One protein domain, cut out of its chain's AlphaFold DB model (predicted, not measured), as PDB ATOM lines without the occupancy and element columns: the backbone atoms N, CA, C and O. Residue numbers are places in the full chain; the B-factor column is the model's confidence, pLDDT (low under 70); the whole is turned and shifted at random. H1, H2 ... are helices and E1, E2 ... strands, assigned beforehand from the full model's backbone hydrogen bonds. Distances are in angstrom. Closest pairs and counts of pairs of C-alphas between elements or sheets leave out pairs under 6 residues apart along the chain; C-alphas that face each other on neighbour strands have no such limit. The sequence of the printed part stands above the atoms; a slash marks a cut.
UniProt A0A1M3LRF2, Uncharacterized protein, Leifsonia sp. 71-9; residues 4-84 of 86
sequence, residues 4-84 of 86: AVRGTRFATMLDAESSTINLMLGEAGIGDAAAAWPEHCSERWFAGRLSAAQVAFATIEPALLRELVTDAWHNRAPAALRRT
ATOM      1  N   ALA A   4     -20.848  81.718 -42.773       94.62
ATOM      2  CA  ALA A   4     -20.971  81.661 -44.223       94.62
ATOM      3  C   ALA A   4     -21.366  83.013 -44.826       94.62
ATOM      4  O   ALA A   4     -22.083  83.803 -44.216       94.62
ATOM      5  N   VAL A   5     -20.937  83.242 -46.064       94.19
ATOM      6  CA  VAL A   5     -21.306  84.386 -46.898       94.19
ATOM      7  C   VAL A   5     -21.946  83.861 -48.177       94.19
ATOM      8  O   VAL A   5     -21.346  83.075 -48.902       94.19
ATOM      9  N   ARG A   6     -23.204  84.247 -48.436       90.75
ATOM     10  CA  ARG A   6     -23.983  83.798 -49.613       90.75
ATOM     11  C   ARG A   6     -23.966  82.270 -49.821       90.75
ATOM     12  O   ARG A   6     -23.910  81.793 -50.945       90.75
ATOM     13  N   GLY A   7     -24.023  81.506 -48.728       92.12
ATOM     14  CA  GLY A   7     -24.012  80.037 -48.756       92.12
ATOM     15  C   GLY A   7     -22.618  79.401 -48.830       92.12
ATOM     16  O   GLY A   7     -22.503  78.184 -48.719       92.12
ATOM     17  N   THR A   8     -21.551  80.193 -48.951       94.12
ATOM     18  CA  THR A   8     -20.167  79.710 -48.917       94.12
ATOM     19  C   THR A   8     -19.591  79.879 -47.518       94.12
ATOM     20  O   THR A   8     -19.496  80.993 -47.006       94.12
ATOM     21  N   ARG A   9     -19.205  78.769 -46.879       96.56
ATOM     22  CA  ARG A   9     -18.524  78.802 -45.576       96.56
ATOM     23  C   ARG A   9     -17.191  79.533 -45.696       96.56
ATOM     24  O   ARG A   9     -16.470  79.323 -46.672       96.56
ATOM     25  N   PHE A  10     -16.872  80.333 -44.687       97.62
ATOM     26  CA  PHE A  10     -15.558  80.955 -44.518       97.62
ATOM     27  C   PHE A  10     -14.945  80.696 -43.142       97.62
ATOM     28  O   PHE A  10     -13.728  80.781 -43.008       97.62
ATOM     29  N   ALA A  11     -15.758  80.302 -42.159       97.81
ATOM     30  CA  ALA A  11     -15.275  79.797 -40.886       97.81
ATOM     31  C   ALA A  11     -16.069  78.567 -40.437       97.81
ATOM     32  O   ALA A  11     -17.281  78.489 -40.671       97.81
ATOM     33  N   THR A  12     -15.404  77.606 -39.802       97.06
ATOM     34  CA  THR A  12     -16.029  76.363 -39.326       97.06
ATOM     35  C   THR A  12     -15.432  75.871 -38.020       97.06
ATOM     36  O   THR A  12     -14.347  76.291 -37.612       97.06
ATOM     37  N   MET A  13     -16.141  74.929 -37.391       94.56
ATOM     38  CA  MET A  13     -15.680  74.220 -36.192       94.56
ATOM     39  C   MET A  13     -15.237  75.191 -35.087       94.56
ATOM     40  O   MET A  13     -14.198  74.981 -34.472       94.56
ATOM     41  N   LEU A  14     -16.008  76.265 -34.861       95.06
ATOM     42  CA  LEU A  14     -15.835  77.082 -33.663       95.06
ATOM     43  C   LEU A  14     -16.044  76.184 -32.444       95.06
ATOM     44  O   LEU A  14     -17.162  75.687 -32.246       95.06
ATOM     45  N   ASP A  15     -14.981  76.017 -31.672       94.88
ATOM     46  CA  ASP A  15     -14.928  75.224 -30.457       94.88
ATOM     47  C   ASP A  15     -14.546  76.122 -29.279       94.88
ATOM     48  O   ASP A  15     -13.476  76.727 -29.252       94.88
ATOM     49  N   ALA A  16     -15.456  76.224 -28.314       91.81
ATOM     50  CA  ALA A  16     -15.266  77.043 -27.126       91.81
ATOM     51  C   ALA A  16     -14.344  76.374 -26.098       91.81
ATOM     52  O   ALA A  16     -13.685  77.081 -25.343       91.81
ATOM     53  N   GLU A  17     -14.279  75.038 -26.072       93.88
ATOM     54  CA  GLU A  17     -13.461  74.307 -25.101       93.88
ATOM     55  C   GLU A  17     -11.979  74.435 -25.452       93.88
ATOM     56  O   GLU A  17     -11.184  74.893 -24.634       93.88
ATOM     57  N   SER A  18     -11.616  74.129 -26.703       93.56
ATOM     58  CA  SER A  18     -10.246  74.339 -27.191       93.56
ATOM     59  C   SER A  18      -9.940  75.794 -27.551       93.56
ATOM     60  O   SER A  18      -8.790  76.130 -27.823       93.56
ATOM     61  N   SER A  19     -10.952  76.664 -27.559       96.56
ATOM     62  CA  SER A  19     -10.852  78.043 -28.037       96.56
ATOM     63  C   SER A  19     -10.246  78.150 -29.441       96.56
ATOM     64  O   SER A  19      -9.384  78.995 -29.699       96.56
ATOM     65  N   THR A  20     -10.693  77.283 -30.357       97.19
ATOM     66  CA  THR A  20     -10.224  77.270 -31.747       97.19
ATOM     67  C   THR A  20     -11.332  77.509 -32.768       97.19
ATOM     68  O   THR A  20     -12.505  77.204 -32.555       97.19
ATOM     69  N   ILE A  21     -10.952  78.068 -33.914       98.06
ATOM     70  CA  ILE A  21     -11.812  78.217 -35.092       98.06
ATOM     71  C   ILE A  21     -11.003  77.928 -36.355       98.06
ATOM     72  O   ILE A  21      -9.816  78.226 -36.412       98.06
ATOM     73  N   ASN A  22     -11.629  77.356 -37.382       98.38
ATOM     74  CA  ASN A  22     -10.990  77.186 -38.685       98.38
ATOM     75  C   ASN A  22     -11.411  78.308 -39.625       98.38
ATOM     76  O   ASN A  22     -12.609  78.529 -39.801       98.38
ATOM     77  N   LEU A  23     -10.441  78.964 -40.257       98.62
ATOM     78  CA  LEU A  23     -10.639  80.069 -41.191       98.62
ATOM     79  C   LEU A  23     -10.167  79.688 -42.596       98.62
ATOM     80  O   LEU A  23      -9.064  79.179 -42.800       98.62
ATOM     81  N   MET A  24     -11.018  79.933 -43.587       98.25
ATOM     82  CA  MET A  24     -10.772  79.566 -44.981       98.25
ATOM     83  C   MET A  24     -10.055  80.704 -45.715       98.25
ATOM     84  O   MET A  24     -10.667  81.390 -46.532       98.25
ATOM     85  N   LEU A  25      -8.762  80.888 -45.437       98.19
ATOM     86  CA  LEU A  25      -7.923  81.962 -46.003       98.19
ATOM     87  C   LEU A  25      -7.472  81.705 -47.457       98.19
ATOM     88  O   LEU A  25      -6.948  82.593 -48.116       98.19
ATOM     89  N   GLY A  26      -7.698  80.493 -47.977       97.06
ATOM     90  CA  GLY A  26      -7.057  80.028 -49.214       97.06
ATOM     91  C   GLY A  26      -5.626  79.550 -48.949       97.06
ATOM     92  O   GLY A  26      -5.030  79.916 -47.946       97.06
ATOM     93  N   GLU A  27      -5.081  78.690 -49.812       97.06
ATOM     94  CA  GLU A  27      -3.837  77.951 -49.512       97.06
ATOM     95  C   GLU A  27      -2.649  78.868 -49.172       97.06
ATOM     96  O   GLU A  27      -1.975  78.624 -48.176       97.06
ATOM     97  N   ALA A  28      -2.451  79.957 -49.927       97.38
ATOM     98  CA  ALA A  28      -1.396  80.934 -49.647       97.38
ATOM     99  C   ALA A  28      -1.587  81.618 -48.281       97.38
ATOM    100  O   ALA A  28      -0.698  81.557 -47.441       97.38
ATOM    101  N   GLY A  29      -2.780  82.164 -48.012       98.19
ATOM    102  CA  GLY A  29      -3.066  82.834 -46.741       98.19
ATOM    103  C   GLY A  29      -2.992  81.901 -45.528       98.19
ATOM    104  O   GLY A  29      -2.649  82.338 -44.435       98.19
ATOM    105  N   ILE A  30      -3.273  80.603 -45.706       98.62
ATOM    106  CA  ILE A  30      -3.093  79.604 -44.644       98.62
ATOM    107  C   ILE A  30      -1.606  79.430 -44.318       98.62
ATOM    108  O   ILE A  30      -1.244  79.458 -43.142       98.62
ATOM    109  N   GLY A  31      -0.766  79.265 -45.344       98.31
ATOM    110  CA  GLY A  31       0.682  79.134 -45.167       98.31
ATOM    111  C   GLY A  31       1.299  80.384 -44.542       98.31
ATOM    112  O   GLY A  31       2.055  80.275 -43.578       98.31
ATOM    113  N   ASP A  32       0.911  81.565 -45.024       98.31
ATOM    114  CA  ASP A  32       1.398  82.846 -44.508       98.31
ATOM    115  C   ASP A  32       1.034  83.030 -43.027       98.31
ATOM    116  O   ASP A  32       1.901  83.353 -42.216       98.31
ATOM    117  N   ALA A  33      -0.217  82.748 -42.641       98.31
ATOM    118  CA  ALA A  33      -0.653  82.873 -41.251       98.31
ATOM    119  C   ALA A  33       0.061  81.884 -40.317       98.31
ATOM    120  O   ALA A  33       0.488  82.264 -39.225       98.31
ATOM    121  N   ALA A  34       0.216  80.625 -40.738       98.31
ATOM    122  CA  ALA A  34       0.915  79.606 -39.954       98.31
ATOM    123  C   ALA A  34       2.418  79.904 -39.808       98.31
ATOM    124  O   ALA A  34       3.014  79.560 -38.789       98.31
ATOM    125  N   ALA A  35       3.033  80.554 -40.799       98.25
ATOM    126  CA  ALA A  35       4.431  80.968 -40.739       98.25
ATOM    127  C   ALA A  35       4.641  82.235 -39.896       98.25
ATOM    128  O   ALA A  35       5.634  82.329 -39.175       98.25
ATOM    129  N   ALA A  36       3.728  83.206 -39.988       98.00
ATOM    130  CA  ALA A  36       3.837  84.486 -39.292       98.00
ATOM    131  C   ALA A  36       3.469  84.395 -37.803       98.00
ATOM    132  O   ALA A  36       4.101  85.065 -36.988       98.00
ATOM    133  N   TRP A  37       2.481  83.561 -37.454       98.00
ATOM    134  CA  TRP A  37       1.967  83.412 -36.085       98.00
ATOM    135  C   TRP A  37       1.821  81.937 -35.683       98.00
ATOM    136  O   TRP A  37       0.707  81.493 -35.388       98.00
ATOM    137  N   PRO A  38       2.909  81.146 -35.676       97.56
ATOM    138  CA  PRO A  38       2.859  79.705 -35.407       97.56
ATOM    139  C   PRO A  38       2.297  79.339 -34.022       97.56
ATOM    140  O   PRO A  38       1.832  78.220 -33.810       97.56
ATOM    141  N   GLU A  39       2.324  80.263 -33.064       96.81
ATOM    142  CA  GLU A  39       1.753  80.107 -31.725       96.81
ATOM    143  C   GLU A  39       0.220  80.237 -31.686       96.81
ATOM    144  O   GLU A  39      -0.418  79.757 -30.746       96.81
ATOM    145  N   HIS A  40      -0.378  80.861 -32.705       97.69
ATOM    146  CA  HIS A  40      -1.821  81.096 -32.794       97.69
ATOM    147  C   HIS A  40      -2.469  80.403 -33.990       97.69
ATOM    148  O   HIS A  40      -3.659  80.097 -33.935       97.69
ATOM    149  N   CYS A  41      -1.713  80.164 -35.060       98.31
ATOM    150  CA  CYS A  41      -2.197  79.676 -36.340       98.31
ATOM    151  C   CYS A  41      -1.480  78.381 -36.724       98.31
ATOM    152  O   CYS A  41      -0.258  78.288 -36.683       98.31
ATOM    153  N   SER A  42      -2.246  77.386 -37.160       98.06
ATOM    154  CA  SER A  42      -1.704  76.130 -37.680       98.06
ATOM    155  C   SER A  42      -2.451  75.669 -38.924       98.06
ATOM    156  O   SER A  42      -3.621  75.997 -39.141       98.06
ATOM    157  N   GLU A  43      -1.774  74.893 -39.763       98.50
ATOM    158  CA  GLU A  43      -2.369  74.335 -40.969       98.50
ATOM    159  C   GLU A  43      -3.386  73.238 -40.642       98.50
ATOM    160  O   GLU A  43      -3.077  72.239 -39.984       98.50
ATOM    161  N   ARG A  44      -4.600  73.360 -41.188       97.88
ATOM    162  CA  ARG A  44      -5.605  72.302 -41.128       97.88
ATOM    163  C   ARG A  44      -5.764  71.616 -42.475       97.88
ATOM    164  O   ARG A  44      -6.294  72.176 -43.437       97.88
ATOM    165  N   TRP A  45      -5.392  70.342 -42.492       96.75
ATOM    166  CA  TRP A  45      -5.515  69.459 -43.643       96.75
ATOM    167  C   TRP A  45      -6.802  68.632 -43.574       96.75
ATOM    168  O   TRP A  45      -7.151  68.076 -42.530       96.75
ATOM    169  N   PHE A  46      -7.509  68.526 -44.697       92.62
ATOM    170  CA  PHE A  46      -8.687  67.671 -44.842       92.62
ATOM    171  C   PHE A  46      -8.630  66.931 -46.177       92.62
ATOM    172  O   PHE A  46      -8.467  67.555 -47.223       92.62
ATOM    173  N   ALA A  47      -8.754  65.600 -46.139       94.69
ATOM    174  CA  ALA A  47      -8.714  64.737 -47.324       94.69
ATOM    175  C   ALA A  47      -7.517  65.022 -48.266       94.69
ATOM    176  O   ALA A  47      -7.669  65.065 -49.483       94.69
ATOM    177  N   GLY A  48      -6.328  65.255 -47.692       95.12
ATOM    178  CA  GLY A  48      -5.094  65.514 -48.447       95.12
ATOM    179  C   GLY A  48      -4.951  66.933 -49.005       95.12
ATOM    180  O   GLY A  48      -4.054  67.172 -49.805       95.12
ATOM    181  N   ARG A  49      -5.813  67.876 -48.606       95.19
ATOM    182  CA  ARG A  49      -5.761  69.277 -49.048       95.19
ATOM    183  C   ARG A  49      -5.646  70.231 -47.869       95.19
ATOM    184  O   ARG A  49      -6.324  70.036 -46.856       95.19
ATOM    185  N   LEU A  50      -4.842  71.278 -48.034       96.81
ATOM    186  CA  LEU A  50      -4.785  72.394 -47.101       96.81
ATOM    187  C   LEU A  50      -6.114  73.155 -47.177       96.81
ATOM    188  O   LEU A  50      -6.486  73.694 -48.218       96.81
ATOM    189  N   SER A  51      -6.890  73.098 -46.098       96.69
ATOM    190  CA  SER A  51      -8.320  73.433 -46.124       96.69
ATOM    191  C   SER A  51      -8.641  74.705 -45.342       96.69
ATOM    192  O   SER A  51      -9.530  75.468 -45.731       96.69
ATOM    193  N   ALA A  52      -7.924  74.939 -44.243       98.19
ATOM    194  CA  ALA A  52      -8.096  76.105 -43.388       98.19
ATOM    195  C   ALA A  52      -6.840  76.373 -42.548       98.19
ATOM    196  O   ALA A  52      -6.001  75.488 -42.385       98.19
ATOM    197  N   ALA A  53      -6.765  77.567 -41.970       98.44
ATOM    198  CA  ALA A  53      -5.925  77.842 -40.815       98.44
ATOM    199  C   ALA A  53      -6.762  77.589 -39.555       98.44
ATOM    200  O   ALA A  53      -7.859  78.143 -39.432       98.44
ATOM    201  N   GLN A  54      -6.287  76.748 -38.640       98.31
ATOM    202  CA  GLN A  54      -6.859  76.650 -37.301       98.31
ATOM    203  C   GLN A  54      -6.245  77.753 -36.438       98.31
ATOM    204  O   GLN A  54      -5.025  77.819 -36.305       98.31
ATOM    205  N   VAL A  55      -7.098  78.594 -35.859       98.38
ATOM    206  CA  VAL A  55      -6.715  79.759 -35.060       98.38
ATOM    207  C   VAL A  55      -7.125  79.550 -33.609       98.38
ATOM    208  O   VAL A  55      -8.306  79.324 -33.338       98.38
ATOM    209  N   ALA A  56      -6.171  79.653 -32.684       97.81
ATOM    210  CA  ALA A  56      -6.408  79.694 -31.244       97.81
ATOM    211  C   ALA A  56      -6.823  81.115 -30.830       97.81
ATOM    212  O   ALA A  56      -5.991  82.007 -30.666       97.81
ATOM    213  N   PHE A  57      -8.127  81.346 -30.676       96.38
ATOM    214  CA  PHE A  57      -8.668  82.693 -30.487       96.38
ATOM    215  C   PHE A  57      -8.598  83.206 -29.041       96.38
ATOM    216  O   PHE A  57      -8.843  84.385 -28.808       96.38
ATOM    217  N   ALA A  58      -8.287  82.348 -28.064       94.75
ATOM    218  CA  ALA A  58      -8.199  82.761 -26.660       94.75
ATOM    219  C   ALA A  58      -6.978  83.641 -26.357       94.75
ATOM    220  O   ALA A  58      -7.013  84.423 -25.411       94.75
ATOM    221  N   THR A  59      -5.899  83.487 -27.125       93.19
ATOM    222  CA  THR A  59      -4.604  84.130 -26.851       93.19
ATOM    223  C   THR A  59      -4.153  85.079 -27.952       93.19
ATOM    224  O   THR A  59      -3.180  85.799 -27.757       93.19
ATOM    225  N   ILE A  60      -4.838  85.083 -29.095       96.88
ATOM    226  CA  ILE A  60      -4.510  85.949 -30.223       96.88
ATOM    227  C   ILE A  60      -4.979  87.385 -29.968       96.88
ATOM    228  O   ILE A  60      -6.040  87.621 -29.382       96.88
ATOM    229  N   GLU A  61      -4.225  88.356 -30.477       97.25
ATOM    230  CA  GLU A  61      -4.634  89.758 -30.447       97.25
ATOM    231  C   GLU A  61      -5.981  89.965 -31.174       97.25
ATOM    232  O   GLU A  61      -6.131  89.549 -32.330       97.25
ATOM    233  N   PRO A  62      -6.972  90.655 -30.569       96.88
ATOM    234  CA  PRO A  62      -8.295  90.827 -31.177       96.88
ATOM    235  C   PRO A  62      -8.279  91.525 -32.543       96.88
ATOM    236  O   PRO A  62      -9.163  91.295 -33.371       96.88
ATOM    237  N   ALA A  63      -7.300  92.404 -32.781       97.25
ATOM    238  CA  ALA A  63      -7.124  93.067 -34.070       97.25
ATOM    239  C   ALA A  63      -6.689  92.078 -35.161       97.25
ATOM    240  O   ALA A  63      -7.291  92.072 -36.233       97.25
ATOM    241  N   LEU A  64      -5.735  91.198 -34.849       97.50
ATOM    242  CA  LEU A  64      -5.279  90.148 -35.756       97.50
ATOM    243  C   LEU A  64      -6.395  89.135 -36.035       97.50
ATOM    244  O   LEU A  64      -6.638  88.779 -37.183       97.50
ATOM    245  N   LEU A  65      -7.155  88.725 -35.013       97.94
ATOM    246  CA  LEU A  65      -8.307  87.843 -35.231       97.94
ATOM    247  C   LEU A  65      -9.324  88.460 -36.196       97.94
ATOM    248  O   LEU A  65      -9.868  87.764 -37.052       97.94
ATOM    249  N   ARG A  66      -9.584  89.766 -36.069       97.56
ATOM    250  CA  ARG A  66     -10.485  90.478 -36.982       97.56
ATOM    251  C   ARG A  66      -9.954  90.464 -38.414       97.56
ATOM    252  O   ARG A  66     -10.748  90.239 -39.324       97.56
ATOM    253  N   GLU A  67      -8.660  90.700 -38.602       97.50
ATOM    254  CA  GLU A  67      -7.995  90.653 -39.909       97.50
ATOM    255  C   GLU A  67      -8.151  89.270 -40.550       97.50
ATOM    256  O   GLU A  67      -8.780  89.153 -41.598       97.50
ATOM    257  N   LEU A  68      -7.763  88.205 -39.845       98.25
ATOM    258  CA  LEU A  68      -7.876  86.831 -40.345       98.25
ATOM    259  C   LEU A  68      -9.326  86.440 -40.683       98.25
ATOM    260  O   LEU A  68      -9.593  85.772 -41.684       98.25
ATOM    261  N   VAL A  69     -10.301  86.852 -39.866       98.00
ATOM    262  CA  VAL A  69     -11.726  86.609 -40.153       98.00
ATOM    263  C   VAL A  69     -12.177  87.376 -41.399       98.00
ATOM    264  O   VAL A  69     -12.960  86.848 -42.196       98.00
ATOM    265  N   THR A  70     -11.686  88.602 -41.576       96.50
ATOM    266  CA  THR A  70     -11.991  89.455 -42.731       96.50
ATOM    267  C   THR A  70     -11.398  88.865 -44.004       96.50
ATOM    268  O   THR A  70     -12.111  88.746 -44.999       96.50
ATOM    269  N   ASP A  71     -10.160  88.385 -43.958       97.38
ATOM    270  CA  ASP A  71      -9.497  87.724 -45.082       97.38
ATOM    271  C   ASP A  71     -10.205  86.429 -45.479       97.38
ATOM    272  O   ASP A  71     -10.473  86.188 -46.662       97.38
ATOM    273  N   ALA A  72     -10.609  85.619 -44.494       98.00
ATOM    274  CA  ALA A  72     -11.403  84.419 -44.744       98.00
ATOM    275  C   ALA A  72     -12.723  84.767 -45.443       98.00
ATOM    276  O   ALA A  72     -13.129  84.101 -46.405       98.00
ATOM    277  N   TRP A  73     -13.388  85.832 -44.986       96.88
ATOM    278  CA  TRP A  73     -14.589  86.340 -45.629       96.88
ATOM    279  C   TRP A  73     -14.297  86.830 -47.053       96.88
ATOM    280  O   TRP A  73     -14.989  86.393 -47.968       96.88
ATOM    281  N   HIS A  74     -13.264  87.648 -47.284       95.56
ATOM    282  CA  HIS A  74     -12.910  88.184 -48.608       95.56
ATOM    283  C   HIS A  74     -12.594  87.077 -49.616       95.56
ATOM    284  O   HIS A  74     -13.058  87.136 -50.762       95.56
ATOM    285  N   ASN A  75     -11.873  86.039 -49.185       96.19
ATOM    286  CA  ASN A  75     -11.559  84.871 -50.005       96.19
ATOM    287  C   ASN A  75     -12.830  84.155 -50.497       96.19
ATOM    288  O   ASN A  75     -12.908  83.695 -51.639       96.19
ATOM    289  N   ARG A  76     -13.857  84.072 -49.647       95.88
ATOM    290  CA  ARG A  76     -15.083  83.306 -49.921       95.88
ATOM    291  C   ARG A  76     -16.241  84.145 -50.444       95.88
ATOM    292  O   ARG A  76     -17.144  83.605 -51.082       95.88
ATOM    293  N   ALA A  77     -16.232  85.447 -50.192       94.00
ATOM    294  CA  ALA A  77     -17.288  86.352 -50.594       94.00
ATOM    295  C   ALA A  77     -17.355  86.448 -52.124       94.00
ATOM    296  O   ALA A  77     -16.322  86.554 -52.790       94.00
ATOM    297  N   PRO A  78     -18.553  86.475 -52.724       90.12
ATOM    298  CA  PRO A  78     -18.709  86.832 -54.126       90.12
ATOM    299  C   PRO A  78     -18.146  88.227 -54.417       90.12
ATOM    300  O   PRO A  78     -18.295  89.145 -53.611       90.12
ATOM    301  N   ALA A  79     -17.577  88.420 -55.609       87.94
ATOM    302  CA  ALA A  79     -16.961  89.691 -55.998       87.94
ATOM    303  C   ALA A  79     -17.917  90.899 -55.907       87.94
ATOM    304  O   ALA A  79     -17.471  92.027 -55.734       87.94
ATOM    305  N   ALA A  80     -19.230  90.685 -56.035       87.06
ATOM    306  CA  ALA A  80     -20.227  91.739 -55.857       87.06
ATOM    307  C   ALA A  80     -20.264  92.286 -54.418       87.06
ATOM    308  O   ALA A  80     -20.460  93.479 -54.241       87.06
ATOM    309  N   LEU A  81     -20.045  91.432 -53.409       83.88
ATOM    310  CA  LEU A  81     -20.061  91.838 -52.000       83.88
ATOM    311  C   LEU A  81     -18.749  92.481 -51.558       83.88
ATOM    312  O   LEU A  81     -18.788  93.399 -50.749       83.88
ATOM    313  N   ARG A  82     -17.609  92.039 -52.102       83.81
ATOM    314  CA  ARG A  82     -16.297  92.635 -51.786       83.81
ATOM    315  C   ARG A  82     -16.285  94.139 -52.087       83.81
ATOM    316  O   ARG A  82     -15.968  94.932 -51.222       83.81
ATOM    317  N   ARG A  83     -16.820  94.521 -53.253       74.25
ATOM    318  CA  ARG A  83     -16.919  95.917 -53.722       74.25
ATOM    319  C   ARG A  83     -17.800  96.841 -52.876       74.25
ATOM    320  O   ARG A  83     -17.846  98.026 -53.153       74.25
ATOM    321  N   THR A  84     -18.601  96.302 -51.957       69.00
ATOM    322  CA  THR A  84     -19.468  97.114 -51.082       69.00
ATOM    323  C   THR A  84     -18.776  97.469 -49.762       69.00
ATOM    324  O   THR A  84     -19.288  98.308 -49.028       69.00
TER     325      THR A  84
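What this domain is: This is residues 4 to 84 of the 86 residues of an uncharacterized protein of Leifsonia sp. 71-9 (UniProt A0A1M3LRF2). A strongly twisted sheet of four strands has two helices over one face and its other face bare: H1 covers the half made by E4 and E3, H2 the half made by E1 and E2. H1 and H2 run opposite ways, and short H3 follows H2 at the far end of the model. The printed part has 81 residues, with three named helices and four named strands in the order E1 E2 H1 E3 E4 H2 H3; the sheet's order is E1 - E2 - E4 - E3, all antiparallel. The class is mixed, helices and strands. The whole is compact, with a radius of gyration of the C-alphas of 12.2 A and spans of 34 by 31 by 24 A.

How they stand to each other: The sheet consists of E1, residues 8 to 15, E2, residues 20 to 23, E4, residues 49 to 56, and E3, residues 41 to 46; E1 and E3 are its edge strands. E1 and E2 form a hairpin at 168 degrees, with N 12 and O 22 2.9 A apart, within hydrogen-bond range. E2 and E4 stand at 138 degrees, with N 23 and O 53 at 2.8 A. E4 and E3 form a hairpin at 145 degrees, with N 44 and O 52 at 2.8 A. H1, residues 26 to 36, is on the sheet at a height of 7.9 A, over E4 and E3, and runs slantwise to the strands, at 41 degrees to E4 on the local plane; its closest C-alphas to E4 are those of Ile 30 and Ala 53, 5.1 A apart. E2, H1 and E3 make a split strand-helix-strand unit, two strands running the same way with E4 between them, and its crossover is right-handed. H2, residues 62 to 76, is on the same face, making two layers, helices on one face of a sheet. Its height is 9.2 A; it lies over E2 and only just over E1, on which 3 of its C-alphas fall, and runs along the strands, at 15 degrees to E2 on the local plane. The closest C-alphas of H2 and E1 are those of Phe 10 and Ala 72, 5.4 A apart. H1 and H2 are close but not clearly touching, at a shallow tilt of 19 degrees, opposite ways; the C-alphas of Gly 26 and Asn 75 are closest, 6.7 A apart. H3, residues 79 to 82, is not on the sheet. In H1 and H2 every O i to N i+4 pair is within hydrogen-bond range; H3 is too short for such a pair.

Where its parts are: E1 is 19.7 A long, from C-alpha 8 at (-20.167, 79.710, -48.917), and E4 20.6 A; E2 and E3 are shorter. H1 is 15.4 A long and H2 21.3 A, from C-alpha 62 at (-8.295, 90.827, -31.177). H3 ends at C-alpha 82, (-16.297, 92.635, -51.786).

The domain as a whole: The C-alphas of Glu 17 and Arg 83 are the two farthest apart, 36.0 A. The printed part has no cut, and the links between named elements are tight. Mean pLDDT of the printed part is 95.4; residue 84 is under 70.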